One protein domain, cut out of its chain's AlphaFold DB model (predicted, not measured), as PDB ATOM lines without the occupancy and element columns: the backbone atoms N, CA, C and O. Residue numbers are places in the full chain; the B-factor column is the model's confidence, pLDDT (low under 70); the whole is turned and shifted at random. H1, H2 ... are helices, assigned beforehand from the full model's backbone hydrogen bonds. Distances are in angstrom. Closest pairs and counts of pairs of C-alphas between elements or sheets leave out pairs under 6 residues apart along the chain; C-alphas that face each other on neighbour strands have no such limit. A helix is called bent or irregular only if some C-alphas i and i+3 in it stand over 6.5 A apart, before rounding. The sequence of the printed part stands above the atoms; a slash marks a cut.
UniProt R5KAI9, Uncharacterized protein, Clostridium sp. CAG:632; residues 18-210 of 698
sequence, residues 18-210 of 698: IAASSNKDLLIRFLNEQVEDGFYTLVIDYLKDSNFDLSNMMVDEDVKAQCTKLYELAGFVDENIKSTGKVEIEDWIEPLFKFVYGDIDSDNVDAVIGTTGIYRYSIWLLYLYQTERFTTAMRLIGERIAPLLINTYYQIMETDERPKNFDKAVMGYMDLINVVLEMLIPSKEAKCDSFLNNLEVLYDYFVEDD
ATOM      1  N   ILE A  18      56.830 -52.174 -23.306       44.12
ATOM      2  CA  ILE A  18      57.065 -52.148 -21.850       44.12
ATOM      3  C   ILE A  18      56.997 -53.569 -21.268       44.12
ATOM      4  O   ILE A  18      57.889 -53.944 -20.507       44.12
ATOM      5  N   ALA A  19      56.038 -54.399 -21.692       41.94
ATOM      6  CA  ALA A  19      55.968 -55.817 -21.325       41.94
ATOM      7  C   ALA A  19      57.187 -56.617 -21.830       41.94
ATOM      8  O   ALA A  19      57.705 -57.474 -21.116       41.94
ATOM      9  N   ALA A  20      57.716 -56.288 -23.014       41.84
ATOM     10  CA  ALA A  20      58.949 -56.878 -23.542       41.84
ATOM     11  C   ALA A  20      60.234 -56.346 -22.868       41.84
ATOM     12  O   ALA A  20      61.284 -56.979 -22.970       41.84
ATOM     13  N   SER A  21      60.177 -55.207 -22.163       47.19
ATOM     14  CA  SER A  21      61.355 -54.550 -21.569       47.19
ATOM     15  C   SER A  21      61.897 -55.227 -20.300       47.19
ATOM     16  O   SER A  21      62.925 -54.801 -19.778       47.19
ATOM     17  N   SER A  22      61.237 -56.281 -19.797       51.00
ATOM     18  CA  SER A  22      61.585 -56.995 -18.548       51.00
ATOM     19  C   SER A  22      61.609 -56.119 -17.278       51.00
ATOM     20  O   SER A  22      61.991 -56.594 -16.209       51.00
ATOM     21  N   ASN A  23      61.196 -54.849 -17.363       55.66
ATOM     22  CA  ASN A  23      61.177 -53.913 -16.244       55.66
ATOM     23  C   ASN A  23      59.820 -53.971 -15.529       55.66
ATOM     24  O   ASN A  23      58.899 -53.214 -15.843       55.66
ATOM     25  N   LYS A  24      59.704 -54.915 -14.586       54.03
ATOM     26  CA  LYS A  24      58.472 -55.173 -13.824       54.03
ATOM     27  C   LYS A  24      57.975 -53.927 -13.087       54.03
ATOM     28  O   LYS A  24      56.789 -53.644 -13.167       54.03
ATOM     29  N   ASP A  25      58.859 -53.147 -12.469       47.88
ATOM     30  CA  ASP A  25      58.475 -51.946 -11.710       47.88
ATOM     31  C   ASP A  25      57.917 -50.835 -12.611       47.88
ATOM     32  O   ASP A  25      56.942 -50.174 -12.257       47.88
ATOM     33  N   LEU A  26      58.490 -50.651 -13.808       49.38
ATOM     34  CA  LEU A  26      57.977 -49.700 -14.799       49.38
ATOM     35  C   LEU A  26      56.634 -50.161 -15.378       49.38
ATOM     36  O   LEU A  26      55.756 -49.331 -15.589       49.38
ATOM     37  N   LEU A  27      56.463 -51.467 -15.611       47.66
ATOM     38  CA  LEU A  27      55.195 -52.047 -16.055       47.66
ATOM     39  C   LEU A  27      54.118 -51.922 -14.973       47.66
ATOM     40  O   LEU A  27      53.015 -51.501 -15.286       47.66
ATOM     41  N   ILE A  28      54.430 -52.223 -13.712       51.78
ATOM     42  CA  ILE A  28      53.515 -52.078 -12.571       51.78
ATOM     43  C   ILE A  28      53.121 -50.614 -12.384       51.78
ATOM     44  O   ILE A  28      51.942 -50.315 -12.242       51.78
ATOM     45  N   ARG A  29      54.085 -49.688 -12.430       52.94
ATOM     46  CA  ARG A  29      53.805 -48.253 -12.342       52.94
ATOM     47  C   ARG A  29      52.955 -47.771 -13.517       52.94
ATOM     48  O   ARG A  29      51.974 -47.081 -13.292       52.94
ATOM     49  N   PHE A  30      53.287 -48.180 -14.741       49.62
ATOM     50  CA  PHE A  30      52.500 -47.868 -15.932       49.62
ATOM     51  C   PHE A  30      51.082 -48.431 -15.827       49.62
ATOM     52  O   PHE A  30      50.133 -47.717 -16.119       49.62
ATOM     53  N   LEU A  31      50.918 -49.684 -15.392       48.38
ATOM     54  CA  LEU A  31      49.610 -50.299 -15.195       48.38
ATOM     55  C   LEU A  31      48.837 -49.574 -14.101       48.38
ATOM     56  O   LEU A  31      47.727 -49.164 -14.381       48.38
ATOM     57  N   ASN A  32      49.415 -49.293 -12.934       53.44
ATOM     58  CA  ASN A  32      48.750 -48.514 -11.883       53.44
ATOM     59  C   ASN A  32      48.376 -47.093 -12.348       53.44
ATOM     60  O   ASN A  32      47.267 -46.645 -12.081       53.44
ATOM     61  N   GLU A  33      49.223 -46.418 -13.132       51.72
ATOM     62  CA  GLU A  33      48.899 -45.130 -13.767       51.72
ATOM     63  C   GLU A  33      47.783 -45.275 -14.829       51.72
ATOM     64  O   GLU A  33      46.911 -44.417 -14.932       51.72
ATOM     65  N   GLN A  34      47.735 -46.376 -15.596       48.72
ATOM     66  CA  GLN A  34      46.612 -46.693 -16.497       48.72
ATOM     67  C   GLN A  34      45.348 -47.157 -15.739       48.72
ATOM     68  O   GLN A  34      44.250 -47.044 -16.273       48.72
ATOM     69  N   VAL A  35      45.468 -47.667 -14.514       49.06
ATOM     70  CA  VAL A  35      44.362 -48.069 -13.627       49.06
ATOM     71  C   VAL A  35      43.801 -46.880 -12.871       49.06
ATOM     72  O   VAL A  35      42.642 -46.901 -12.500       49.06
ATOM     73  N   GLU A  36      44.574 -45.831 -12.637       52.12
ATOM     74  CA  GLU A  36      44.033 -44.601 -12.070       52.12
ATOM     75  C   GLU A  36      43.497 -43.696 -13.177       52.12
ATOM     76  O   GLU A  36      42.346 -43.298 -13.116       52.12
ATOM     77  N   ASP A  37      44.231 -43.447 -14.260       47.53
ATOM     78  CA  ASP A  37      43.729 -42.549 -15.306       47.53
ATOM     79  C   ASP A  37      42.826 -43.249 -16.328       47.53
ATOM     80  O   ASP A  37      41.803 -42.715 -16.763       47.53
ATOM     81  N   GLY A  38      43.220 -44.447 -16.755       49.06
ATOM     82  CA  GLY A  38      42.508 -45.205 -17.773       49.06
ATOM     83  C   GLY A  38      41.214 -45.788 -17.232       49.06
ATOM     84  O   GLY A  38      40.230 -45.696 -17.932       49.06
ATOM     85  N   PHE A  39      41.156 -46.304 -16.005       49.84
ATOM     86  CA  PHE A  39      39.941 -46.877 -15.400       49.84
ATOM     87  C   PHE A  39      38.770 -45.897 -15.354       49.84
ATOM     88  O   PHE A  39      37.667 -46.261 -15.739       49.84
ATOM     89  N   TYR A  40      38.986 -44.646 -14.945       54.03
ATOM     90  CA  TYR A  40      37.893 -43.676 -14.878       54.03
ATOM     91  C   TYR A  40      37.555 -43.069 -16.244       54.03
ATOM     92  O   TYR A  40      36.385 -42.799 -16.502       54.03
ATOM     93  N   THR A  41      38.537 -42.918 -17.141       49.09
ATOM     94  CA  THR A  41      38.278 -42.552 -18.547       49.09
ATOM     95  C   THR A  41      37.532 -43.673 -19.283       49.09
ATOM     96  O   THR A  41      36.577 -43.417 -20.002       49.09
ATOM     97  N   LEU A  42      37.950 -44.928 -19.085       46.59
ATOM     98  CA  LEU A  42      37.416 -46.138 -19.713       46.59
ATOM     99  C   LEU A  42      36.039 -46.468 -19.166       46.59
ATOM    100  O   LEU A  42      35.156 -46.694 -19.965       46.59
ATOM    101  N   VAL A  43      35.797 -46.463 -17.856       49.25
ATOM    102  CA  VAL A  43      34.443 -46.715 -17.339       49.25
ATOM    103  C   VAL A  43      33.459 -45.697 -17.932       49.25
ATOM    104  O   VAL A  43      32.417 -46.099 -18.430       49.25
ATOM    105  N   ILE A  44      33.823 -44.412 -18.024       49.97
ATOM    106  CA  ILE A  44      32.947 -43.365 -18.585       49.97
ATOM    107  C   ILE A  44      32.771 -43.474 -20.114       49.97
ATOM    108  O   ILE A  44      31.639 -43.388 -20.595       49.97
ATOM    109  N   ASP A  45      33.844 -43.709 -20.880       46.69
ATOM    110  CA  ASP A  45      33.785 -43.814 -22.350       46.69
ATOM    111  C   ASP A  45      33.250 -45.184 -22.839       46.69
ATOM    112  O   ASP A  45      32.517 -45.250 -23.824       46.69
ATOM    113  N   TYR A  46      33.578 -46.295 -22.165       46.50
ATOM    114  CA  TYR A  46      33.264 -47.676 -22.591       46.50
ATOM    115  C   TYR A  46      31.961 -48.254 -22.036       46.50
ATOM    116  O   TYR A  46      31.477 -49.248 -22.571       46.50
ATOM    117  N   LEU A  47      31.324 -47.645 -21.034       47.53
ATOM    118  CA  LEU A  47      29.928 -47.990 -20.730       47.53
ATOM    119  C   LEU A  47      28.996 -47.753 -21.937       47.53
ATOM    120  O   LEU A  47      27.914 -48.332 -22.007       47.53
ATOM    121  N   LYS A  48      29.434 -46.947 -22.917       43.31
ATOM    122  CA  LYS A  48      28.744 -46.727 -24.196       43.31
ATOM    123  C   LYS A  48      29.180 -47.684 -25.316       43.31
ATOM    124  O   LYS A  48      28.355 -47.992 -26.172       43.31
ATOM    125  N   ASP A  49      30.416 -48.186 -25.295       41.69
ATOM    126  CA  ASP A  49      30.979 -49.070 -26.323       41.69
ATOM    127  C   ASP A  49      31.481 -50.384 -25.700       41.69
ATOM    128  O   ASP A  49      32.473 -50.413 -24.981       41.69
ATOM    129  N   SER A  50      30.804 -51.489 -26.025       44.91
ATOM    130  CA  SER A  50      30.908 -52.869 -25.493       44.91
ATOM    131  C   SER A  50      32.299 -53.564 -25.446       44.91
ATOM    132  O   SER A  50      32.363 -54.787 -25.336       44.91
ATOM    133  N   ASN A  51      33.423 -52.855 -25.539       47.16
ATOM    134  CA  ASN A  51      34.745 -53.400 -25.868       47.16
ATOM    135  C   ASN A  51      35.711 -53.597 -24.665       47.16
ATOM    136  O   ASN A  51      36.890 -53.862 -24.897       47.16
ATOM    137  N   PHE A  52      35.301 -53.407 -23.397       54.09
ATOM    138  CA  PHE A  52      36.235 -53.346 -22.245       54.09
ATOM    139  C   PHE A  52      36.783 -54.733 -21.875       54.09
ATOM    140  O   PHE A  52      36.297 -55.352 -20.942       54.09
ATOM    141  N   ASP A  53      37.739 -55.282 -22.620       54.53
ATOM    142  CA  ASP A  53      38.152 -56.684 -22.491       54.53
ATOM    143  C   ASP A  53      39.617 -56.839 -22.037       54.53
ATOM    144  O   ASP A  53      40.552 -56.641 -22.814       54.53
ATOM    145  N   LEU A  54      39.820 -57.230 -20.770       56.50
ATOM    146  CA  LEU A  54      41.138 -57.597 -20.227       56.50
ATOM    147  C   LEU A  54      41.480 -59.086 -20.413       56.50
ATOM    148  O   LEU A  54      42.577 -59.503 -20.033       56.50
ATOM    149  N   SER A  55      40.592 -59.900 -21.000       56.75
ATOM    150  CA  SER A  55      40.780 -61.357 -21.121       56.75
ATOM    151  C   SER A  55      41.987 -61.749 -21.983       56.75
ATOM    152  O   SER A  55      42.582 -62.805 -21.771       56.75
ATOM    153  N   ASN A  56      42.409 -60.868 -22.896       49.62
ATOM    154  CA  ASN A  56      43.553 -61.080 -23.786       49.62
ATOM    155  C   ASN A  56      44.889 -60.547 -23.225       49.62
ATOM    156  O   ASN A  56      45.931 -60.687 -23.871       49.62
ATOM    157  N   MET A  57      44.892 -59.932 -22.036       53.31
ATOM    158  CA  MET A  57      46.087 -59.333 -21.438       53.31
ATOM    159  C   MET A  57      46.841 -60.354 -20.570       53.31
ATOM    160  O   MET A  57      46.507 -60.571 -19.406       53.31
ATOM    161  N   MET A  58      47.877 -60.986 -21.134       53.78
ATOM    162  CA  MET A  58      48.739 -61.923 -20.399       53.78
ATOM    163  C   MET A  58      49.853 -61.176 -19.651       53.78
ATOM    164  O   MET A  58      50.796 -60.683 -20.268       53.78
ATOM    165  N   VAL A  59      49.757 -61.112 -18.322       58.28
ATOM    166  CA  VAL A  59      50.793 -60.584 -17.415       58.28
ATOM    167  C   VAL A  59      51.089 -61.584 -16.298       58.28
ATOM    168  O   VAL A  59      50.233 -62.390 -15.940       58.28
ATOM    169  N   ASP A  60      52.312 -61.531 -15.765       60.03
ATOM    170  CA  ASP A  60      52.764 -62.374 -14.652       60.03
ATOM    171  C   ASP A  60      51.840 -62.249 -13.422       60.03
ATOM    172  O   ASP A  60      51.358 -61.160 -13.104       60.03
ATOM    173  N   GLU A  61      51.669 -63.342 -12.667       64.94
ATOM    174  CA  GLU A  61      50.853 -63.376 -11.437       64.94
ATOM    175  C   GLU A  61      51.295 -62.334 -10.392       64.94
ATOM    176  O   GLU A  61      50.452 -61.740  -9.727       64.94
ATOM    177  N   ASP A  62      52.592 -62.018 -10.307       58.78
ATOM    178  CA  ASP A  62      53.107 -60.962  -9.418       58.78
ATOM    179  C   ASP A  62      52.607 -59.560  -9.812       58.78
ATOM    180  O   ASP A  62      52.372 -58.712  -8.952       58.78
ATOM    181  N   VAL A  63      52.435 -59.306 -11.114       57.03
ATOM    182  CA  VAL A  63      51.925 -58.031 -11.649       57.03
ATOM    183  C   VAL A  63      50.409 -57.963 -11.462       57.03
ATOM    184  O   VAL A  63      49.879 -56.930 -11.054       57.03
ATOM    185  N   LYS A  64      49.711 -59.086 -11.669       61.47
ATOM    186  CA  LYS A  64      48.273 -59.229 -11.406       61.47
ATOM    187  C   LYS A  64      47.932 -59.044  -9.922       61.47
ATOM    188  O   LYS A  64      46.954 -58.374  -9.600       61.47
ATOM    189  N   ALA A  65      48.773 -59.560  -9.025       62.75
ATOM    190  CA  ALA A  65      48.654 -59.386  -7.576       62.75
ATOM    191  C   ALA A  65      48.890 -57.938  -7.111       62.75
ATOM    192  O   ALA A  65      48.431 -57.558  -6.040       62.75
ATOM    193  N   GLN A  66      49.589 -57.123  -7.905       54.69
ATOM    194  CA  GLN A  66      49.796 -55.698  -7.620       54.69
ATOM    195  C   GLN A  66      48.773 -54.787  -8.316       54.69
ATOM    196  O   GLN A  66      48.608 -53.645  -7.902       54.69
ATOM    197  N   CYS A  67      48.043 -55.301  -9.314       57.94
ATOM    198  CA  CYS A  67      46.975 -54.605 -10.046       57.94
ATOM    199  C   CYS A  67      45.578 -55.179  -9.732       57.94
ATOM    200  O   CYS A  67      44.680 -55.122 -10.573       57.94
ATOM    201  N   THR A  68      45.378 -55.772  -8.547       66.94
ATOM    202  CA  THR A  68      44.176 -56.561  -8.204       66.94
ATOM    203  C   THR A  68      42.868 -55.807  -8.447       66.94
ATOM    204  O   THR A  68      41.966 -56.359  -9.070       66.94
ATOM    205  N   LYS A  69      42.799 -54.519  -8.087       65.50
ATOM    206  CA  LYS A  69      41.605 -53.679  -8.292       65.50
ATOM    207  C   LYS A  69      41.181 -53.535  -9.759       65.50
ATOM    208  O   LYS A  69      39.992 -53.419 -10.037       65.50
ATOM    209  N   LEU A  70      42.126 -53.550 -10.704       63.25
ATOM    210  CA  LEU A  70      41.815 -53.485 -12.137       63.25
ATOM    211  C   LEU A  70      41.109 -54.756 -12.607       63.25
ATOM    212  O   LEU A  70      40.134 -54.696 -13.350       63.25
ATOM    213  N   TYR A  71      41.615 -55.905 -12.165       66.00
ATOM    214  CA  TYR A  71      41.043 -57.202 -12.504       66.00
ATOM    215  C   TYR A  71      39.713 -57.441 -11.782       66.00
ATOM    216  O   TYR A  71      38.809 -58.022 -12.375       66.00
ATOM    217  N   GLU A  72      39.564 -56.951 -10.549       71.81
ATOM    218  CA  GLU A  72      38.288 -56.939  -9.825       71.81
ATOM    219  C   GLU A  72      37.247 -56.054 -10.519       71.81
ATOM    220  O   GLU A  72      36.109 -56.486 -10.671       71.81
ATOM    221  N   LEU A  73      37.627 -54.869 -11.021       69.56
ATOM    222  CA  LEU A  73      36.716 -54.069 -11.844       69.56
ATOM    223  C   LEU A  73      36.363 -54.792 -13.142       69.56
ATOM    224  O   LEU A  73      35.205 -54.775 -13.536       69.56
ATOM    225  N   ALA A  74      37.322 -55.412 -13.829       66.38
ATOM    226  CA  ALA A  74      37.008 -56.143 -15.055       66.38
ATOM    227  C   ALA A  74      36.028 -57.289 -14.812       66.38
ATOM    228  O   ALA A  74      35.055 -57.405 -15.553       66.38
ATOM    229  N   GLY A  75      36.206 -58.035 -13.718       71.44
ATOM    230  CA  GLY A  75      35.203 -58.984 -13.241       71.44
ATOM    231  C   GLY A  75      33.858 -58.308 -12.970       71.44
ATOM    232  O   GLY A  75      32.841 -58.757 -13.486       71.44
ATOM    233  N   PHE A  76      33.846 -57.179 -12.256       72.94
ATOM    234  CA  PHE A  76      32.626 -56.416 -11.984       72.94
ATOM    235  C   PHE A  76      31.915 -55.965 -13.269       72.94
ATOM    236  O   PHE A  76      30.699 -56.093 -13.351       72.94
ATOM    237  N   VAL A  77      32.638 -55.463 -14.273       69.88
ATOM    238  CA  VAL A  77      32.076 -55.008 -15.555       69.88
ATOM    239  C   VAL A  77      31.542 -56.191 -16.357       69.88
ATOM    240  O   VAL A  77      30.438 -56.122 -16.898       69.88
ATOM    241  N   ASP A  78      32.282 -57.293 -16.420       70.19
ATOM    242  CA  ASP A  78      31.825 -58.487 -17.128       70.19
ATOM    243  C   ASP A  78      30.568 -59.078 -16.469       70.19
ATOM    244  O   ASP A  78      29.597 -59.380 -17.164       70.19
ATOM    245  N   GLU A  79      30.544 -59.166 -15.138       73.56
ATOM    246  CA  GLU A  79      29.427 -59.711 -14.361       73.56
ATOM    247  C   GLU A  79      28.210 -58.777 -14.323       73.56
ATOM    248  O   GLU A  79      27.105 -59.213 -14.636       73.56
ATOM    249  N   ASN A  80      28.390 -57.504 -13.970       67.50
ATOM    250  CA  ASN A  80      27.281 -56.597 -13.646       67.50
ATOM    251  C   ASN A  80      26.829 -55.739 -14.836       67.50
ATOM    252  O   ASN A  80      25.684 -55.296 -14.854       67.50
ATOM    253  N   ILE A  81      27.691 -55.517 -15.836       65.19
ATOM    254  CA  ILE A  81      27.399 -54.622 -16.970       65.19
ATOM    255  C   ILE A  81      27.223 -55.406 -18.281       65.19
ATOM    256  O   ILE A  81      26.268 -55.157 -19.017       65.19
ATOM    257  N   LYS A  82      28.113 -56.358 -18.606       68.25
ATOM    258  CA  LYS A  82      28.087 -57.049 -19.913       68.25
ATOM    259  C   LYS A  82      27.243 -58.319 -19.956       68.25
ATOM    260  O   LYS A  82      26.633 -58.592 -20.992       68.25
ATOM    261  N   SER A  83      27.225 -59.118 -18.888       64.62
ATOM    262  CA  SER A  83      26.598 -60.455 -18.896       64.62
ATOM    263  C   SER A  83      25.079 -60.439 -19.151       64.62
ATOM    264  O   SER A  83      24.505 -61.437 -19.585       64.62
ATOM    265  N   THR A  84      24.432 -59.298 -18.919       56.38
ATOM    266  CA  THR A  84      22.976 -59.116 -18.823       56.38
ATOM    267  C   THR A  84      22.320 -58.501 -20.068       56.38
ATOM    268  O   THR A  84      21.096 -58.473 -20.164       56.38
ATOM    269  N   GLY A  85      23.092 -58.062 -21.069       56.00
ATOM    270  CA  GLY A  85      22.580 -57.742 -22.413       56.00
ATOM    271  C   GLY A  85      21.836 -56.409 -22.607       56.00
ATOM    272  O   GLY A  85      21.419 -56.147 -23.734       56.00
ATOM    273  N   LYS A  86      21.686 -55.586 -21.561       54.78
ATOM    274  CA  LYS A  86      21.410 -54.129 -21.523       54.78
ATOM    275  C   LYS A  86      20.852 -53.833 -20.132       54.78
ATOM    276  O   LYS A  86      19.680 -54.090 -19.883       54.78
ATOM    277  N   VAL A  87      21.704 -53.343 -19.245       59.84
ATOM    278  CA  VAL A  87      21.323 -52.946 -17.889       59.84
ATOM    279  C   VAL A  87      21.426 -51.433 -17.813       59.84
ATOM    280  O   VAL A  87      22.437 -50.861 -18.232       59.84
ATOM    281  N   GLU A  88      20.338 -50.799 -17.385       64.62
ATOM    282  CA  GLU A  88      20.265 -49.347 -17.246       64.62
ATOM    283  C   GLU A  88      21.256 -48.897 -16.156       64.62
ATOM    284  O   GLU A  88      21.668 -49.684 -15.300       64.62
ATOM    285  N   ILE A  89      21.742 -47.661 -16.239       71.12
ATOM    286  CA  ILE A  89      22.824 -47.165 -15.371       71.12
ATOM    287  C   ILE A  89      22.467 -47.241 -13.882       71.12
ATOM    288  O   ILE A  89      23.324 -47.494 -13.033       71.12
ATOM    289  N   GLU A  90      21.185 -47.101 -13.590       70.12
ATOM    290  CA  GLU A  90      20.539 -47.156 -12.289       70.12
ATOM    291  C   GLU A  90      20.818 -48.473 -11.546       70.12
ATOM    292  O   GLU A  90      20.976 -48.468 -10.325       70.12
ATOM    293  N   ASP A  91      20.958 -49.584 -12.270       71.88
ATOM    294  CA  ASP A  91      21.129 -50.916 -11.681       71.88
ATOM    295  C   ASP A  91      22.580 -51.204 -11.250       71.88
ATOM    296  O   ASP A  91      22.814 -52.055 -10.387       71.88
ATOM    297  N   TRP A  92      23.575 -50.512 -11.824       74.69
ATOM    298  CA  TRP A  92      24.997 -50.768 -11.540       74.69
ATOM    299  C   TRP A  92      25.760 -49.574 -10.951       74.69
ATOM    300  O   TRP A  92      26.854 -49.775 -10.415       74.69
ATOM    301  N   ILE A  93      25.211 -48.353 -10.975       77.25
ATOM    302  CA  ILE A  93      25.920 -47.154 -10.494       77.25
ATOM    303  C   ILE A  93      26.164 -47.159  -8.979       77.25
ATOM    304  O   ILE A  93      27.251 -46.786  -8.537       77.25
ATOM    305  N   GLU A  94      25.209 -47.626  -8.168       84.31
ATOM    306  CA  GLU A  94      25.392 -47.730  -6.712       84.31
ATOM    307  C   GLU A  94      26.408 -48.828  -6.329       84.31
ATOM    308  O   GLU A  94      27.319 -48.540  -5.542       84.31
ATOM    309  N   PRO A  95      26.336 -50.060  -6.880       81.50
ATOM    310  CA  PRO A  95      27.388 -51.056  -6.681       81.50
ATOM    311  C   PRO A  95      28.774 -50.565  -7.118       81.50
ATOM    312  O   PRO A  95      29.752 -50.791  -6.403       81.50
ATOM    313  N   LEU A  96      28.867 -49.841  -8.239       77.69
ATOM    314  CA  LEU A  96      30.121 -49.256  -8.714       77.69
ATOM    315  C   LEU A  96      30.646 -48.173  -7.757       77.69
ATOM    316  O   LEU A  96      31.839 -48.145  -7.457       77.69
ATOM    317  N   PHE A  97      29.768 -47.311  -7.238       83.75
ATOM    318  CA  PHE A  97      30.132 -46.311  -6.234       83.75
ATOM    319  C   PHE A  97      30.739 -46.969  -4.987       83.75
ATOM    320  O   PHE A  97      31.839 -46.605  -4.567       83.75
ATOM    321  N   LYS A  98      30.073 -47.997  -4.444       86.25
ATOM    322  CA  LYS A  98      30.561 -48.766  -3.286       86.25
ATOM    323  C   LYS A  98      31.869 -49.495  -3.578       86.25
ATOM    324  O   LYS A  98      32.743 -49.542  -2.719       86.25
ATOM    325  N   PHE A  99      32.039 -50.025  -4.788       81.31
ATOM    326  CA  PHE A  99      33.290 -50.663  -5.200       81.31
ATOM    327  C   PHE A  99      34.473 -49.680  -5.181       81.31
ATOM    328  O   PHE A  99      35.565 -50.015  -4.719       81.31
ATOM    329  N   VAL A 100      34.257 -48.452  -5.657       77.38
ATOM    330  CA  VAL A 100      35.312 -47.438  -5.816       77.38
ATOM    331  C   VAL A 100      35.637 -46.738  -4.498       77.38
ATOM    332  O   VAL A 100      36.812 -46.546  -4.175       77.38
ATOM    333  N   TYR A 101      34.610 -46.364  -3.736       84.69
ATOM    334  CA  TYR A 101      34.753 -45.511  -2.555       84.69
ATOM    335  C   TYR A 101      34.530 -46.238  -1.223       84.69
ATOM    336  O   TYR A 101      34.849 -45.682  -0.173       84.69
ATOM    337  N   GLY A 102      34.039 -47.479  -1.242       86.06
ATOM    338  CA  GLY A 102      33.643 -48.218  -0.045       86.06
ATOM    339  C   GLY A 102      32.309 -47.738   0.532       86.06
ATOM    340  O   GLY A 102      31.493 -47.132  -0.159       86.06
ATOM    341  N   ASP A 103      32.102 -47.982   1.826       87.44
ATOM    342  CA  ASP A 103      30.870 -47.638   2.555       87.44
ATOM    343  C   ASP A 103      30.833 -46.172   3.030       87.44
ATOM    344  O   ASP A 103      30.380 -45.870   4.137       87.44
ATOM    345  N   ILE A 104      31.354 -45.240   2.225       92.50
ATOM    346  CA  ILE A 104      31.281 -43.815   2.561       92.50
ATOM    347  C   ILE A 104      29.854 -43.284   2.398       92.50
ATOM    348  O   ILE A 104      29.105 -43.704   1.513       92.50
ATOM    349  N   ASP A 105      29.494 -42.310   3.232       91.25
ATOM    350  CA  ASP A 105      28.264 -41.551   3.038       91.25
ATOM    351  C   ASP A 105      28.413 -40.640   1.815       91.25
ATOM    352  O   ASP A 105      29.155 -39.659   1.829       91.25
ATOM    353  N   SER A 106      27.692 -40.981   0.751       90.31
ATOM    354  CA  SER A 106      27.697 -40.236  -0.509       90.31
ATOM    355  C   SER A 106      27.189 -38.789  -0.414       90.31
ATOM    356  O   SER A 106      27.483 -38.018  -1.328       90.31
ATOM    357  N   ASP A 107      26.496 -38.398   0.664       92.31
ATOM    358  CA  ASP A 107      26.107 -36.999   0.913       92.31
ATOM    359  C   ASP A 107      27.184 -36.198   1.672       92.31
ATOM    360  O   ASP A 107      27.147 -34.962   1.730       92.31
ATOM    361  N   ASN A 108      28.191 -36.885   2.220       93.06
ATOM    362  CA  ASN A 108      29.316 -36.274   2.911       93.06
ATOM    363  C   ASN A 108      30.509 -36.073   1.963       93.06
ATOM    364  O   ASN A 108      31.435 -36.883   1.927       93.06
ATOM    365  N   VAL A 109      30.528 -34.953   1.237       91.38
ATOM    366  CA  VAL A 109      31.619 -34.577   0.307       91.38
ATOM    367  C   VAL A 109      32.990 -34.372   0.981       91.38
ATOM    368  O   VAL A 109      34.012 -34.249   0.300       91.38
ATOM    369  N   ASP A 110      33.036 -34.360   2.315       90.56
ATOM    370  CA  ASP A 110      34.261 -34.306   3.119       90.56
ATOM    371  C   ASP A 110      34.805 -35.693   3.481       90.56
ATOM    372  O   ASP A 110      35.846 -35.795   4.139       90.56
ATOM    373  N   ALA A 111      34.123 -36.770   3.075       90.62
ATOM    374  CA  ALA A 111      34.571 -38.124   3.354       90.62
ATOM    375  C   ALA A 111      35.975 -38.372   2.780       90.62
ATOM    376  O   ALA A 111      36.308 -37.998   1.652       90.62
ATOM    377  N   VAL A 112      36.810 -39.036   3.580       86.31
ATOM    378  CA  VAL A 112      38.162 -39.411   3.170       86.31
ATOM    379  C   VAL A 112      38.062 -40.537   2.147       86.31
ATOM    380  O   VAL A 112      37.652 -41.647   2.481       86.31
ATOM    381  N   ILE A 113      38.464 -40.251   0.910       85.12
ATOM    382  CA  ILE A 113      38.521 -41.231  -0.178       85.12
ATOM    383  C   ILE A 113      39.943 -41.754  -0.363       85.12
ATOM    384  O   ILE A 113      40.918 -41.015  -0.232       85.12
ATOM    385  N   GLY A 114      40.062 -43.041  -0.684       74.00
ATOM    386  CA  GLY A 114      41.344 -43.680  -0.997       74.00
ATOM    387  C   GLY A 114      41.776 -43.531  -2.458       74.00
ATOM    388  O   GLY A 114      42.803 -44.087  -2.835       74.00
ATOM    389  N   THR A 115      40.986 -42.847  -3.288       73.44
ATOM    390  CA  THR A 115      41.230 -42.689  -4.725       73.44
ATOM    391  C   THR A 115      42.024 -41.415  -5.025       73.44
ATOM    392  O   THR A 115      41.792 -40.347  -4.450       73.44
ATOM    393  N   THR A 116      42.981 -41.531  -5.942       74.56
ATOM    394  CA  THR A 116      43.893 -40.466  -6.380       74.56
ATOM    395  C   THR A 116      43.719 -40.168  -7.870       74.56
ATOM    396  O   THR A 116      42.883 -40.770  -8.542       74.56
ATOM    397  N   GLY A 117      44.463 -39.182  -8.374       76.50
ATOM    398  CA  GLY A 117      44.409 -38.779  -9.778       76.50
ATOM    399  C   GLY A 117      43.290 -37.785 -10.101       76.50
ATOM    400  O   GLY A 117      42.463 -37.426  -9.256       76.50
ATOM    401  N   ILE A 118      43.295 -37.316 -11.352       78.06
ATOM    402  CA  ILE A 118      42.406 -36.246 -11.823       78.06
ATOM    403  C   ILE A 118      40.933 -36.672 -11.815       78.06
ATOM    404  O   ILE A 118      40.065 -35.859 -11.535       78.06
ATOM    405  N   TYR A 119      40.654 -37.958 -12.028       78.31
ATOM    406  CA  TYR A 119      39.303 -38.510 -12.116       78.31
ATOM    407  C   TYR A 119      38.706 -38.987 -10.784       78.31
ATOM    408  O   TYR A 119      37.614 -39.554 -10.764       78.31
ATOM    409  N   ARG A 120      39.389 -38.787  -9.654       82.81
ATOM    410  CA  ARG A 120      39.020 -39.409  -8.368       82.81
ATOM    411  C   ARG A 120      37.575 -39.169  -7.905       82.81
ATOM    412  O   ARG A 120      37.072 -39.955  -7.112       82.81
ATOM    413  N   TYR A 121      36.898 -38.127  -8.393       88.94
ATOM    414  CA  TYR A 121      35.504 -37.801  -8.049       88.94
ATOM    415  C   TYR A 121      34.481 -38.111  -9.153       88.94
ATOM    416  O   TYR A 121      33.305 -37.807  -8.984       88.94
ATOM    417  N   SER A 122      34.894 -38.654 -10.301       82.12
ATOM    418  CA  SER A 122      34.022 -38.761 -11.479       82.12
ATOM    419  C   SER A 122      32.851 -39.728 -11.266       82.12
ATOM    420  O   SER A 122      31.713 -39.386 -11.577       82.12
ATOM    421  N   ILE A 123      33.100 -40.891 -10.655       81.56
ATOM    422  CA  ILE A 123      32.062 -41.884 -10.332       81.56
ATOM    423  C   ILE A 123      31.144 -41.375  -9.220       81.56
ATOM    424  O   ILE A 123      29.939 -41.597  -9.282       81.56
ATOM    425  N   TRP A 124      31.683 -40.654  -8.232       89.69
ATOM    426  CA  TRP A 124      30.862 -40.023  -7.198       89.69
ATOM    427  C   TRP A 124      29.914 -39.008  -7.820       89.69
ATOM    428  O   TRP A 124      28.712 -39.063  -7.577       89.69
ATOM    429  N   LEU A 125      30.438 -38.138  -8.684       87.00
ATOM    430  CA  LEU A 125      29.620 -37.165  -9.381       87.00
ATOM    431  C   LEU A 125      28.526 -37.878 -10.185       87.00
ATOM    432  O   LEU A 125      27.356 -37.642  -9.915       87.00
ATOM    433  N   LEU A 126      28.875 -38.835 -11.055       82.50
ATOM    434  CA  LEU A 126      27.904 -39.634 -11.818       82.50
ATOM    435  C   LEU A 126      26.835 -40.290 -10.938       82.50
ATOM    436  O   LEU A 126      25.656 -40.228 -11.271       82.50
ATOM    437  N   TYR A 127      27.215 -40.870  -9.801       85.81
ATOM    438  CA  TYR A 127      26.265 -41.452  -8.858       85.81
ATOM    439  C   TYR A 127      25.264 -40.419  -8.328       85.81
ATOM    440  O   TYR A 127      24.067 -40.703  -8.256       85.81
ATOM    441  N   LEU A 128      25.715 -39.202  -8.013       89.94
ATOM    442  CA  LEU A 128      24.829 -38.115  -7.587       89.94
ATOM    443  C   LEU A 128      23.872 -37.679  -8.704       89.94
ATOM    444  O   LEU A 128      22.709 -37.425  -8.405       89.94
ATOM    445  N   TYR A 129      24.306 -37.662  -9.970       84.50
ATOM    446  CA  TYR A 129      23.414 -37.388 -11.111       84.50
ATOM    447  C   TYR A 129      22.321 -38.439 -11.249       84.50
ATOM    448  O   TYR A 129      21.147 -38.099 -11.326       84.50
ATOM    449  N   GLN A 130      22.708 -39.715 -11.253       82.88
ATOM    450  CA  GLN A 130      21.777 -40.828 -11.470       82.88
ATOM    451  C   GLN A 130      20.794 -41.012 -10.311       82.88
ATOM    452  O   GLN A 130      19.740 -41.612 -10.468       82.88
ATOM    453  N   THR A 131      21.131 -40.468  -9.142       87.81
ATOM    454  CA  THR A 131      20.246 -40.430  -7.972       87.81
ATOM    455  C   THR A 131      19.562 -39.073  -7.782       87.81
ATOM    456  O   THR A 131      18.973 -38.845  -6.729       87.81
ATOM    457  N   GLU A 132      19.646 -38.173  -8.771       89.19
ATOM    458  CA  GLU A 132      19.030 -36.835  -8.783       89.19
ATOM    459  C   GLU A 132      19.414 -35.936  -7.583       89.19
ATOM    460  O   GLU A 132      18.694 -35.013  -7.195       89.19
ATOM    461  N   ARG A 133      20.591 -36.157  -6.984       91.94
ATOM    462  CA  ARG A 133      21.101 -35.405  -5.821       91.94
ATOM    463  C   ARG A 133      21.960 -34.216  -6.237       91.94
ATOM    464  O   ARG A 133      23.137 -34.102  -5.887       91.94
ATOM    465  N   PHE A 134      21.345 -33.298  -6.975       91.25
ATOM    466  CA  PHE A 134      22.036 -32.164  -7.591       91.25
ATOM    467  C   PHE A 134      22.601 -31.145  -6.588       91.25
ATOM    468  O   PHE A 134      23.656 -30.571  -6.841       91.25
ATOM    469  N   THR A 135      21.984 -30.962  -5.416       92.81
ATOM    470  CA  THR A 135      22.526 -30.088  -4.354       92.81
ATOM    471  C   THR A 135      23.837 -30.634  -3.782       92.81
ATOM    472  O   THR A 135      24.813 -29.897  -3.639       92.81
ATOM    473  N   THR A 136      23.906 -31.943  -3.521       94.38
ATOM    474  CA  THR A 136      25.149 -32.626  -3.134       94.38
ATOM    475  C   THR A 136      26.169 -32.597  -4.277       94.38
ATOM    476  O   THR A 136      27.354 -32.377  -4.029       94.38
ATOM    477  N   ALA A 137      25.731 -32.754  -5.531       93.31
ATOM    478  CA  ALA A 137      26.612 -32.658  -6.698       93.31
ATOM    479  C   ALA A 137      27.250 -31.265  -6.821       93.31
ATOM    480  O   ALA A 137      28.459 -31.172  -7.019       93.31
ATOM    481  N   MET A 138      26.483 -30.187  -6.612       94.50
ATOM    482  CA  MET A 138      27.014 -28.818  -6.554       94.50
ATOM    483  C   MET A 138      28.073 -28.661  -5.465       94.50
ATOM    484  O   MET A 138      29.114 -28.055  -5.705       94.50
ATOM    485  N   ARG A 139      27.846 -29.228  -4.275       94.44
ATOM    486  CA  ARG A 139      28.846 -29.222  -3.197       94.44
ATOM    487  C   ARG A 139      30.108 -29.980  -3.586       94.44
ATOM    488  O   ARG A 139      31.203 -29.450  -3.434       94.44
ATOM    489  N   LEU A 140      29.971 -31.178  -4.157       95.06
ATOM    490  CA  LEU A 140      31.112 -31.965  -4.628       95.06
ATOM    491  C   LEU A 140      31.897 -31.208  -5.713       95.06
ATOM    492  O   LEU A 140      33.129 -31.185  -5.690       95.06
ATOM    493  N   ILE A 141      31.199 -30.546  -6.636       94.94
ATOM    494  CA  ILE A 141      31.828 -29.737  -7.678       94.94
ATOM    495  C   ILE A 141      32.577 -28.553  -7.062       94.94
ATOM    496  O   ILE A 141      33.784 -28.428  -7.263       94.94
ATOM    497  N   GLY A 142      31.880 -27.717  -6.290       93.12
ATOM    498  CA  GLY A 142      32.424 -26.483  -5.729       93.12
ATOM    499  C   GLY A 142      33.555 -26.724  -4.732       93.12
ATOM    500  O   GLY A 142      34.596 -26.085  -4.818       93.12
ATOM    501  N   GLU A 143      33.398 -27.683  -3.819       93.50
ATOM    502  CA  GLU A 143      34.308 -27.878  -2.680       93.50
ATOM    503  C   GLU A 143      35.458 -28.864  -2.976       93.50
ATOM    504  O   GLU A 143      36.449 -28.910  -2.232       93.50
ATOM    505  N   ARG A 144      35.342 -29.688  -4.034       94.19
ATOM    506  CA  ARG A 144      36.303 -30.773  -4.326       94.19
ATOM    507  C   ARG A 144      36.801 -30.804  -5.768       94.19
ATOM    508  O   ARG A 144      38.017 -30.841  -5.969       94.19
ATOM    509  N   ILE A 145      35.911 -30.802  -6.761       93.75
ATOM    510  CA  ILE A 145      36.294 -30.989  -8.174       93.75
ATOM    511  C   ILE A 145      36.906 -29.717  -8.760       93.75
ATOM    512  O   ILE A 145      38.006 -29.786  -9.299       93.75
ATOM    513  N   ALA A 146      36.262 -28.557  -8.620       95.06
ATOM    514  CA  ALA A 146      36.803 -27.303  -9.140       95.06
ATOM    515  C   ALA A 146      38.189 -26.986  -8.540       95.06
ATOM    516  O   ALA A 146      39.120 -26.777  -9.319       95.06
ATOM    517  N   PRO A 147      38.417 -27.096  -7.212       95.00
ATOM    518  CA  PRO A 147      39.758 -26.967  -6.640       95.00
ATOM    519  C   PRO A 147      40.773 -27.983  -7.183       95.00
ATOM    520  O   PRO A 147      41.942 -27.647  -7.359       95.00
ATOM    521  N   LEU A 148      40.363 -29.230  -7.449       92.94
ATOM    522  CA  LEU A 148      41.239 -30.237  -8.057       92.94
ATOM    523  C   LEU A 148      41.675 -29.814  -9.468       92.94
ATOM    524  O   LEU A 148      42.864 -29.885  -9.784       92.94
ATOM    525  N   LEU A 149      40.732 -29.353 -10.294       92.75
ATOM    526  CA  LEU A 149      41.011 -28.898 -11.655       92.75
ATOM    527  C   LEU A 149      41.883 -27.635 -11.655       92.75
ATOM    528  O   LEU A 149      42.900 -27.623 -12.341       92.75
ATOM    529  N   ILE A 150      41.556 -26.632 -10.832       93.56
ATOM    530  CA  ILE A 150      42.339 -25.389 -10.678       93.56
ATOM    531  C   ILE A 150      43.785 -25.698 -10.287       93.56
ATOM    532  O   ILE A 150      44.718 -25.223 -10.927       93.56
ATOM    533  N   ASN A 151      43.990 -26.533  -9.263       92.44
ATOM    534  CA  ASN A 151      45.339 -26.892  -8.820       92.44
ATOM    535  C   ASN A 151      46.124 -27.626  -9.912       92.44
ATOM    536  O   ASN A 151      47.330 -27.431 -10.037       92.44
ATOM    537  N   THR A 152      45.449 -28.457 -10.708       89.94
ATOM    538  CA  THR A 152      46.097 -29.168 -11.816       89.94
ATOM    539  C   THR A 152      46.463 -28.199 -12.941       89.94
ATOM    540  O   THR A 152      47.589 -28.242 -13.426       89.94
ATOM    541  N   TYR A 153      45.571 -27.270 -13.301       92.25
ATOM    542  CA  TYR A 153      45.866 -26.180 -14.235       92.25
ATOM    543  C   TYR A 153      47.075 -25.354 -13.790       92.25
ATOM    544  O   TYR A 153      48.008 -25.149 -14.564       92.25
ATOM    545  N   TYR A 154      47.095 -24.953 -12.519       91.44
ATOM    546  CA  TYR A 154      48.201 -24.211 -11.930       91.44
ATOM    547  C   TYR A 154      49.531 -24.979 -12.027       91.44
ATOM    548  O   TYR A 154      50.535 -24.425 -12.466       91.44
ATOM    549  N   GLN A 155      49.535 -26.277 -11.704       88.81
ATOM    550  CA  GLN A 155      50.728 -27.126 -11.825       88.81
ATOM    551  C   GLN A 155      51.224 -27.243 -13.270       88.81
ATOM    552  O   GLN A 155      52.431 -27.182 -13.504       88.81
ATOM    553  N   ILE A 156      50.313 -27.378 -14.238       88.88
ATOM    554  CA  ILE A 156      50.662 -27.417 -15.666       88.88
ATOM    555  C   ILE A 156      51.346 -26.111 -16.071       88.88
ATOM    556  O   ILE A 156      52.373 -26.146 -16.740       88.88
ATOM    557  N   MET A 157      50.821 -24.964 -15.631       86.31
ATOM    558  CA  MET A 157      51.416 -23.657 -15.928       86.31
ATOM    559  C   MET A 157      52.790 -23.460 -15.276       86.31
ATOM    560  O   MET A 157      53.664 -22.843 -15.879       86.31
ATOM    561  N   GLU A 158      53.000 -23.969 -14.057       88.75
ATOM    562  CA  GLU A 158      54.297 -23.870 -13.370       88.75
ATOM    563  C   GLU A 158      55.368 -24.793 -13.964       88.75
ATOM    564  O   GLU A 158      56.546 -24.433 -13.998       88.75
ATOM    565  N   THR A 159      54.977 -25.998 -14.382       89.06
ATOM    566  CA  THR A 159      55.916 -27.058 -14.786       89.06
ATOM    567  C   THR A 159      56.077 -27.192 -16.296       89.06
ATOM    568  O   THR A 159      57.041 -27.813 -16.735       89.06
ATOM    569  N   ASP A 160      55.158 -26.622 -17.083       82.56
ATOM    570  CA  ASP A 160      54.994 -26.874 -18.525       82.56
ATOM    571  C   ASP A 160      54.792 -28.376 -18.848       82.56
ATOM    572  O   ASP A 160      54.946 -28.830 -19.985       82.56
ATOM    573  N   GLU A 161      54.432 -29.183 -17.839       84.81
ATOM    574  CA  GLU A 161      54.174 -30.616 -17.961       84.81
ATOM    575  C   GLU A 161      52.669 -30.886 -17.890       84.81
ATOM    576  O   GLU A 161      52.051 -30.919 -16.824       84.81
ATOM    577  N   ARG A 162      52.062 -31.117 -19.057       84.00
ATOM    578  CA  ARG A 162      50.637 -31.439 -19.169       84.00
ATOM    579  C   ARG A 162      50.378 -32.942 -18.969       84.00
ATOM    580  O   ARG A 162      50.900 -33.742 -19.754       84.00
ATOM    581  N   PRO A 163      49.556 -33.368 -17.984       80.75
ATOM    582  CA  PRO A 163      49.231 -34.777 -17.799       80.75
ATOM    583  C   PRO A 163      48.510 -35.354 -19.019       80.75
ATOM    584  O   PRO A 163      47.599 -34.745 -19.580       80.75
ATOM    585  N   LYS A 164      48.880 -36.579 -19.402       71.38
ATOM    586  CA  LYS A 164      48.457 -37.231 -20.655       71.38
ATOM    587  C   LYS A 164      46.934 -37.324 -20.851       71.38
ATOM    588  O   LYS A 164      46.480 -37.333 -21.993       71.38
ATOM    589  N   ASN A 165      46.164 -37.426 -19.768       72.44
ATOM    590  CA  ASN A 165      44.705 -37.591 -19.802       72.44
ATOM    591  C   ASN A 165      43.942 -36.366 -19.282       72.44
ATOM    592  O   ASN A 165      42.721 -36.414 -19.165       72.44
ATOM    593  N   PHE A 166      44.645 -35.274 -18.983       83.00
ATOM    594  CA  PHE A 166      44.044 -34.089 -18.382       83.00
ATOM    595  C   PHE A 166      42.922 -33.504 -19.246       83.00
ATOM    596  O   PHE A 166      41.828 -33.288 -18.741       83.00
ATOM    597  N   ASP A 167      43.147 -33.359 -20.554       83.31
ATOM    598  CA  ASP A 167      42.157 -32.787 -21.483       83.31
ATOM    599  C   ASP A 167      40.843 -33.567 -21.456       83.31
ATOM    600  O   ASP A 167      39.759 -32.996 -21.360       83.31
ATOM    601  N   LYS A 168      40.945 -34.900 -21.493       77.75
ATOM    602  CA  LYS A 168      39.785 -35.790 -21.416       77.75
ATOM    603  C   LYS A 168      39.074 -35.680 -20.077       77.75
ATOM    604  O   LYS A 168      37.849 -35.719 -20.039       77.75
ATOM    605  N   ALA A 169      39.831 -35.563 -18.989       78.69
ATOM    606  CA  ALA A 169      39.270 -35.455 -17.651       78.69
ATOM    607  C   ALA A 169      38.491 -34.158 -17.492       78.69
ATOM    608  O   ALA A 169      37.343 -34.180 -17.055       78.69
ATOM    609  N   VAL A 170      39.094 -33.048 -17.910       86.69
ATOM    610  CA  VAL A 170      38.462 -31.734 -17.906       86.69
ATOM    611  C   VAL A 170      37.185 -31.758 -18.744       86.69
ATOM    612  O   VAL A 170      36.144 -31.365 -18.229       86.69
ATOM    613  N   MET A 171      37.219 -32.268 -19.982       82.50
ATOM    614  CA  MET A 171      36.018 -32.352 -20.829       82.50
ATOM    615  C   MET A 171      34.904 -33.181 -20.172       82.50
ATOM    616  O   MET A 171      33.770 -32.718 -20.099       82.50
ATOM    617  N   GLY A 172      35.229 -34.352 -19.611       79.19
ATOM    618  CA  GLY A 172      34.242 -35.199 -18.934       79.19
ATOM    619  C   GLY A 172      33.661 -34.573 -17.661       79.19
ATOM    620  O   GLY A 172      32.468 -34.709 -17.393       79.19
ATOM    621  N   TYR A 173      34.468 -33.847 -16.881       87.31
ATOM    622  CA  TYR A 173      33.949 -33.077 -15.751       87.31
ATOM    623  C   TYR A 173      33.083 -31.911 -16.208       87.31
ATOM    624  O   TYR A 173      32.058 -31.670 -15.582       87.31
ATOM    625  N   MET A 174      33.457 -31.215 -17.281       87.81
ATOM    626  CA  MET A 174      32.681 -30.090 -17.801       87.81
ATOM    627  C   MET A 174      31.327 -30.523 -18.355       87.81
ATOM    628  O   MET A 174      30.343 -29.846 -18.078       87.81
ATOM    629  N   ASP A 175      31.245 -31.671 -19.038       82.25
ATOM    630  CA  ASP A 175      29.962 -32.257 -19.454       82.25
ATOM    631  C   ASP A 175      29.018 -32.410 -18.255       82.25
ATOM    632  O   ASP A 175      27.852 -32.028 -18.322       82.25
ATOM    633  N   LEU A 176      29.531 -32.917 -17.130       84.19
ATOM    634  CA  LEU A 176      28.742 -33.062 -15.912       84.19
ATOM    635  C   LEU A 176      28.435 -31.691 -15.301       84.19
ATOM    636  O   LEU A 176      27.265 -31.354 -15.155       84.19
ATOM    637  N   ILE A 177      29.443 -30.865 -15.009       90.12
ATOM    638  CA  ILE A 177      29.281 -29.529 -14.404       90.12
ATOM    639  C   ILE A 177      28.221 -28.705 -15.146       90.12
ATOM    640  O   ILE A 177      27.363 -28.110 -14.495       90.12
ATOM    641  N   ASN A 178      28.226 -28.733 -16.481       87.62
ATOM    642  CA  ASN A 178      27.236 -28.043 -17.304       87.62
ATOM    643  C   ASN A 178      25.805 -28.510 -17.009       87.62
ATOM    644  O   ASN A 178      24.934 -27.668 -16.833       87.62
ATOM    645  N   VAL A 179      25.562 -29.815 -16.842       85.88
ATOM    646  CA  VAL A 179      24.232 -30.322 -16.458       85.88
ATOM    647  C   VAL A 179      23.808 -29.794 -15.080       85.88
ATOM    648  O   VAL A 179      22.650 -29.441 -14.904       85.88
ATOM    649  N   VAL A 180      24.716 -29.672 -14.101       88.38
ATOM    650  CA  VAL A 180      24.364 -29.082 -12.789       88.38
ATOM    651  C   VAL A 180      24.085 -27.580 -12.907       88.38
ATOM    652  O   VAL A 180      23.159 -27.092 -12.263       88.38
ATOM    653  N   LEU A 181      24.834 -26.851 -13.738       90.19
ATOM    654  CA  LEU A 181      24.558 -25.438 -14.017       90.19
ATOM    655  C   LEU A 181      23.194 -25.254 -14.707       90.19
ATOM    656  O   LEU A 181      22.471 -24.314 -14.384       90.19
ATOM    657  N   GLU A 182      22.800 -26.175 -15.591       87.88
ATOM    658  CA  GLU A 182      21.484 -26.185 -16.249       87.88
ATOM    659  C   GLU A 182      20.317 -26.454 -15.288       87.88
ATOM    660  O   GLU A 182      19.192 -26.040 -15.575       87.88
ATOM    661  N   MET A 183      20.562 -27.075 -14.126       87.25
ATOM    662  CA  MET A 183      19.524 -27.266 -13.104       87.25
ATOM    663  C   MET A 183      19.101 -25.960 -12.422       87.25
ATOM    664  O   MET A 183      18.061 -25.944 -11.766       87.25
ATOM    665  N   LEU A 184      19.886 -24.879 -12.559       86.44
ATOM    666  CA  LEU A 184      19.596 -23.555 -11.991       86.44
ATOM    667  C   LEU A 184      19.221 -23.617 -10.499       86.44
ATOM    668  O   LEU A 184      18.279 -22.970 -10.039       86.44
ATOM    669  N   ILE A 185      19.960 -24.408  -9.724       88.44
ATOM    670  CA  ILE A 185      19.774 -24.501  -8.274       88.44
ATOM    671  C   ILE A 185      20.537 -23.343  -7.620       88.44
ATOM    672  O   ILE A 185      21.743 -23.223  -7.846       88.44
ATOM    673  N   PRO A 186      19.888 -22.488  -6.808       87.06
ATOM    674  CA  PRO A 186      20.589 -21.408  -6.126       87.06
ATOM    675  C   PRO A 186      21.631 -21.931  -5.124       87.06
ATOM    676  O   PRO A 186      21.349 -22.853  -4.350       87.06
ATOM    677  N   SER A 187      22.802 -21.294  -5.032       84.94
ATOM    678  CA  SER A 187      23.893 -21.713  -4.131       84.94
ATOM    679  C   SER A 187      23.458 -21.764  -2.662       84.94
ATOM    680  O   SER A 187      23.906 -22.623  -1.899       84.94
ATOM    681  N   LYS A 188      22.509 -20.901  -2.270       84.12
ATOM    682  CA  LYS A 188      21.901 -20.885  -0.925       84.12
ATOM    683  C   LYS A 188      21.071 -22.135  -0.630       84.12
ATOM    684  O   LYS A 188      21.065 -22.603   0.506       84.12
ATOM    685  N   GLU A 189      20.379 -22.673  -1.631       84.88
ATOM    686  CA  GLU A 189      19.611 -23.916  -1.502       84.88
ATOM    687  C   GLU A 189      20.548 -25.124  -1.410       84.88
ATOM    688  O   GLU A 189      20.365 -25.996  -0.558       84.88
ATOM    689  N   ALA A 190      21.624 -25.112  -2.201       81.25
ATOM    690  CA  ALA A 190      22.681 -26.117  -2.143       81.25
ATOM    691  C   ALA A 190      23.595 -26.000  -0.907       81.25
ATOM    692  O   ALA A 190      24.390 -26.905  -0.653       81.25
ATOM    693  N   LYS A 191      23.491 -24.908  -0.131       85.69
ATOM    694  CA  LYS A 191      24.400 -24.556   0.979       85.69
ATOM    695  C   LYS A 191      25.875 -24.575   0.553       85.69
ATOM    696  O   LYS A 191      26.727 -25.050   1.301       85.69
ATOM    697  N   CYS A 192      26.160 -24.086  -0.654       84.25
ATOM    698  CA  CYS A 192      27.488 -24.118  -1.261       84.25
ATOM    699  C   CYS A 192      27.904 -22.730  -1.763       84.25
ATOM    700  O   CYS A 192      27.897 -22.463  -2.963       84.25
ATOM    701  N   ASP A 193      28.321 -21.848  -0.854       81.44
ATOM    702  CA  ASP A 193      28.755 -20.485  -1.212       81.44
ATOM    703  C   ASP A 193      30.032 -20.468  -2.081       81.44
ATOM    704  O   ASP A 193      30.361 -19.470  -2.722       81.44
ATOM    705  N   SER A 194      30.772 -21.582  -2.115       86.38
ATOM    706  CA  SER A 194      31.994 -21.724  -2.913       86.38
ATOM    707  C   SER A 194      31.744 -22.159  -4.359       86.38
ATOM    708  O   SER A 194      32.667 -22.069  -5.165       86.38
ATOM    709  N   PHE A 195      30.532 -22.610  -4.709       91.75
ATOM    710  CA  PHE A 195      30.250 -23.225  -6.009       91.75
ATOM    711  C   PHE A 195      30.548 -22.285  -7.181       91.75
ATOM    712  O   PHE A 195      31.469 -22.550  -7.951       91.75
ATOM    713  N   LEU A 196      29.825 -21.166  -7.287       92.00
ATOM    714  CA  LEU A 196      30.035 -20.211  -8.379       92.00
ATOM    715  C   LEU A 196      31.415 -19.553  -8.310       92.00
ATOM    716  O   LEU A 196      32.061 -19.415  -9.339       92.00
ATOM    717  N   ASN A 197      31.906 -19.228  -7.110       91.50
ATOM    718  CA  ASN A 197      33.221 -18.601  -6.937       91.50
ATOM    719  C   ASN A 197      34.367 -19.501  -7.430       91.50
ATOM    720  O   ASN A 197      35.260 -19.043  -8.134       91.50
ATOM    721  N   ASN A 198      34.350 -20.796  -7.102       93.25
ATOM    722  CA  ASN A 198      35.391 -21.713  -7.564       93.25
ATOM    723  C   ASN A 198      35.230 -22.056  -9.048       93.25
ATOM    724  O   ASN A 198      36.229 -22.289  -9.722       93.25
ATOM    725  N   LEU A 199      34.005 -22.080  -9.580       95.12
ATOM    726  CA  LEU A 199      33.800 -22.241 -11.019       95.12
ATOM    727  C   LEU A 199      34.246 -21.004 -11.811       95.12
ATOM    728  O   LEU A 199      34.806 -21.167 -12.887       95.12
ATOM    729  N   GLU A 200      34.074 -19.801 -11.267       93.56
ATOM    730  CA  GLU A 200      34.614 -18.553 -11.818       93.56
ATOM    731  C   GLU A 200      36.150 -18.590 -11.863       93.56
ATOM    732  O   GLU A 200      36.742 -18.363 -12.910       93.56
ATOM    733  N   VAL A 201      36.816 -19.006 -10.778       93.06
ATOM    734  CA  VAL A 201      38.284 -19.172 -10.790       93.06
ATOM    735  C   VAL A 201      38.723 -20.260 -11.775       93.06
ATOM    736  O   VAL A 201      39.725 -20.106 -12.467       93.06
ATOM    737  N   LEU A 202      37.991 -21.374 -11.859       94.12
ATOM    738  CA  LEU A 202      38.263 -22.421 -12.849       94.12
ATOM    739  C   LEU A 202      38.102 -21.895 -14.281       94.12
ATOM    740  O   LEU A 202      38.871 -22.288 -15.159       94.12
ATOM    741  N   TYR A 203      37.123 -21.019 -14.509       94.88
ATOM    742  CA  TYR A 203      36.855 -20.408 -15.804       94.88
ATOM    743  C   TYR A 203      38.057 -19.629 -16.331       94.88
ATOM    744  O   TYR A 203      38.403 -19.819 -17.494       94.88
ATOM    745  N   ASP A 204      38.736 -18.850 -15.486       91.56
ATOM    746  CA  ASP A 204      39.912 -18.063 -15.882       91.56
ATOM    747  C   ASP A 204      41.014 -18.933 -16.515       91.56
ATOM    748  O   ASP A 204      41.602 -18.560 -17.527       91.56
ATOM    749  N   TYR A 205      41.253 -20.135 -15.980       91.75
ATOM    750  CA  TYR A 205      42.202 -21.088 -16.574       91.75
ATOM    751  C   TYR A 205      41.630 -21.788 -17.808       91.75
ATOM    752  O   TYR A 205      42.327 -22.032 -18.793       91.75
ATOM    753  N   PHE A 206      40.354 -22.156 -17.741       92.50
ATOM    754  CA  PHE A 206      39.692 -22.973 -18.749       92.50
ATOM    755  C   PHE A 206      39.456 -22.227 -20.068       92.50
ATOM    756  O   PHE A 206      39.604 -22.803 -21.150       92.50
ATOM    757  N   VAL A 207      39.084 -20.948 -19.996       91.44
ATOM    758  CA  VAL A 207      38.790 -20.124 -21.175       91.44
ATOM    759  C   VAL A 207      40.056 -19.817 -21.978       91.44
ATOM    760  O   VAL A 207      40.000 -19.773 -23.209       91.44
ATOM    761  N   GLU A 208      41.210 -19.709 -21.318       89.38
ATOM    762  CA  GLU A 208      42.511 -19.467 -21.956       89.38
ATOM    763  C   GLU A 208      43.170 -20.746 -22.510       89.38
ATOM    764  O   GLU A 208      44.136 -20.669 -23.265       89.38
ATOM    765  N   ASP A 209      42.646 -21.937 -22.197       90.38
ATOM    766  CA  ASP A 209      43.236 -23.204 -22.636       90.38
ATOM    767  C   ASP A 209      42.942 -23.504 -24.117       90.38
ATOM    768  O   ASP A 209      41.795 -23.744 -24.515       90.38
ATOM    769  N   ASP A 210      43.985 -23.533 -24.947       89.00
ATOM    770  CA  ASP A 210      43.898 -23.843 -26.381       89.00
ATOM    771  C   ASP A 210      43.488 -25.300 -26.673       89.00
ATOM    772  O   ASP A 210      43.028 -25.607 -27.776       89.00
TER     773      ASP A 210
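What this domain is: This is residues 18 to 210 of the 698 residues of an uncharacterized protein of Clostridium sp. CAG:632 (UniProt R5KAI9). A row of helices, H4, H5 and the arm H6a, stands side by side with alternating directions; H7 packs on H6a from one side, H9 packs on both arms of the long helix H6, and the short H8 sits at the far end. At the other end of the row is a looser group, H1, H2 and H3, with few contacts to the rest. The printed part has 193 residues with nine named helices, H1 to H9 in order along the chain, and no named strand; the class is all helix. The whole is compact, with a radius of gyration of the C-alphas of 17.9 A and spans of 53 by 43 by 29 A.

Where its parts are: H1, residues 24 to 46, begins at C-alpha 24 (58.472, -55.173, -13.824), measures 27.7 A and has a kink of 46 degrees near residue 40. H2 holds residues 61 to 66, and H3, residues 68 to 82, measures 19.9 A. H4, residues 89 to 101, measures 17.6 A and is irregular, with C-alphas 91 and 94 7.3 A apart. H5 holds residues 122 to 130. H6, residues 134 to 159, was assigned as one helix by its hydrogen bonds but is bent, with C-alphas 143 and 146 6.9 A apart; its arms are H6a, residues 134 to 143, and H6b, residues 146 to 159. H7, residues 166 to 182, measures 24.0 A. H8 holds residues 187 to 190, and H9, residues 195 to 208, ends at C-alpha 208 (42.511, -19.467, -21.956).

How they stand to each other: H6 is the hub, touching four other helices. H6a and H5 form a helical hairpin, closest at the C-alphas of Ala 137 and Leu 128, 5.8 A. H5 and H4 form another, closest at Tyr 127 and Ile 93, 5.9 A between C-alphas. H7 touches H6a with residues 177 to 180 alone, closest at the C-alphas of Val 180 and Phe 134, 6.5 A. H8 touches H6a, with the C-alphas of Ala 190 and Thr 135 4.5 A apart. H9 touches H6b at a shallow tilt of 32 degrees, the same way, closest at the C-alphas of Leu 202 and Ile 150, 5.5 A. H3 and H4 are close but not clearly touching, with the C-alphas of Asn 80 and Trp 92 6.6 A apart. H1 and H2 only just touch, with 3 pairs of C-alphas within 8 A, the closest those of Ile 28 and Val 63, 6.2 A. Every O i to N i+4 pair is within hydrogen-bond range in H2, H5, H6a and H6b, against 17 of 19 in H1, 10 of 11 in H3, 7 of 9 in H4, 12 of 13 in H7 and 8 of 10 in H9; H8 is too short for such a pair.

The domain as a whole: The C-alphas of Ser 22 and Lys 188, the two farthest apart, are 56.5 A apart. The printed part has no cut. The links H1 to H2 and H4 to H5 are long; residues 83 to 88 stand free. The mean pLDDT of the printed part is 75.3, and 66 residues are under 70, among them residues 18 to 71.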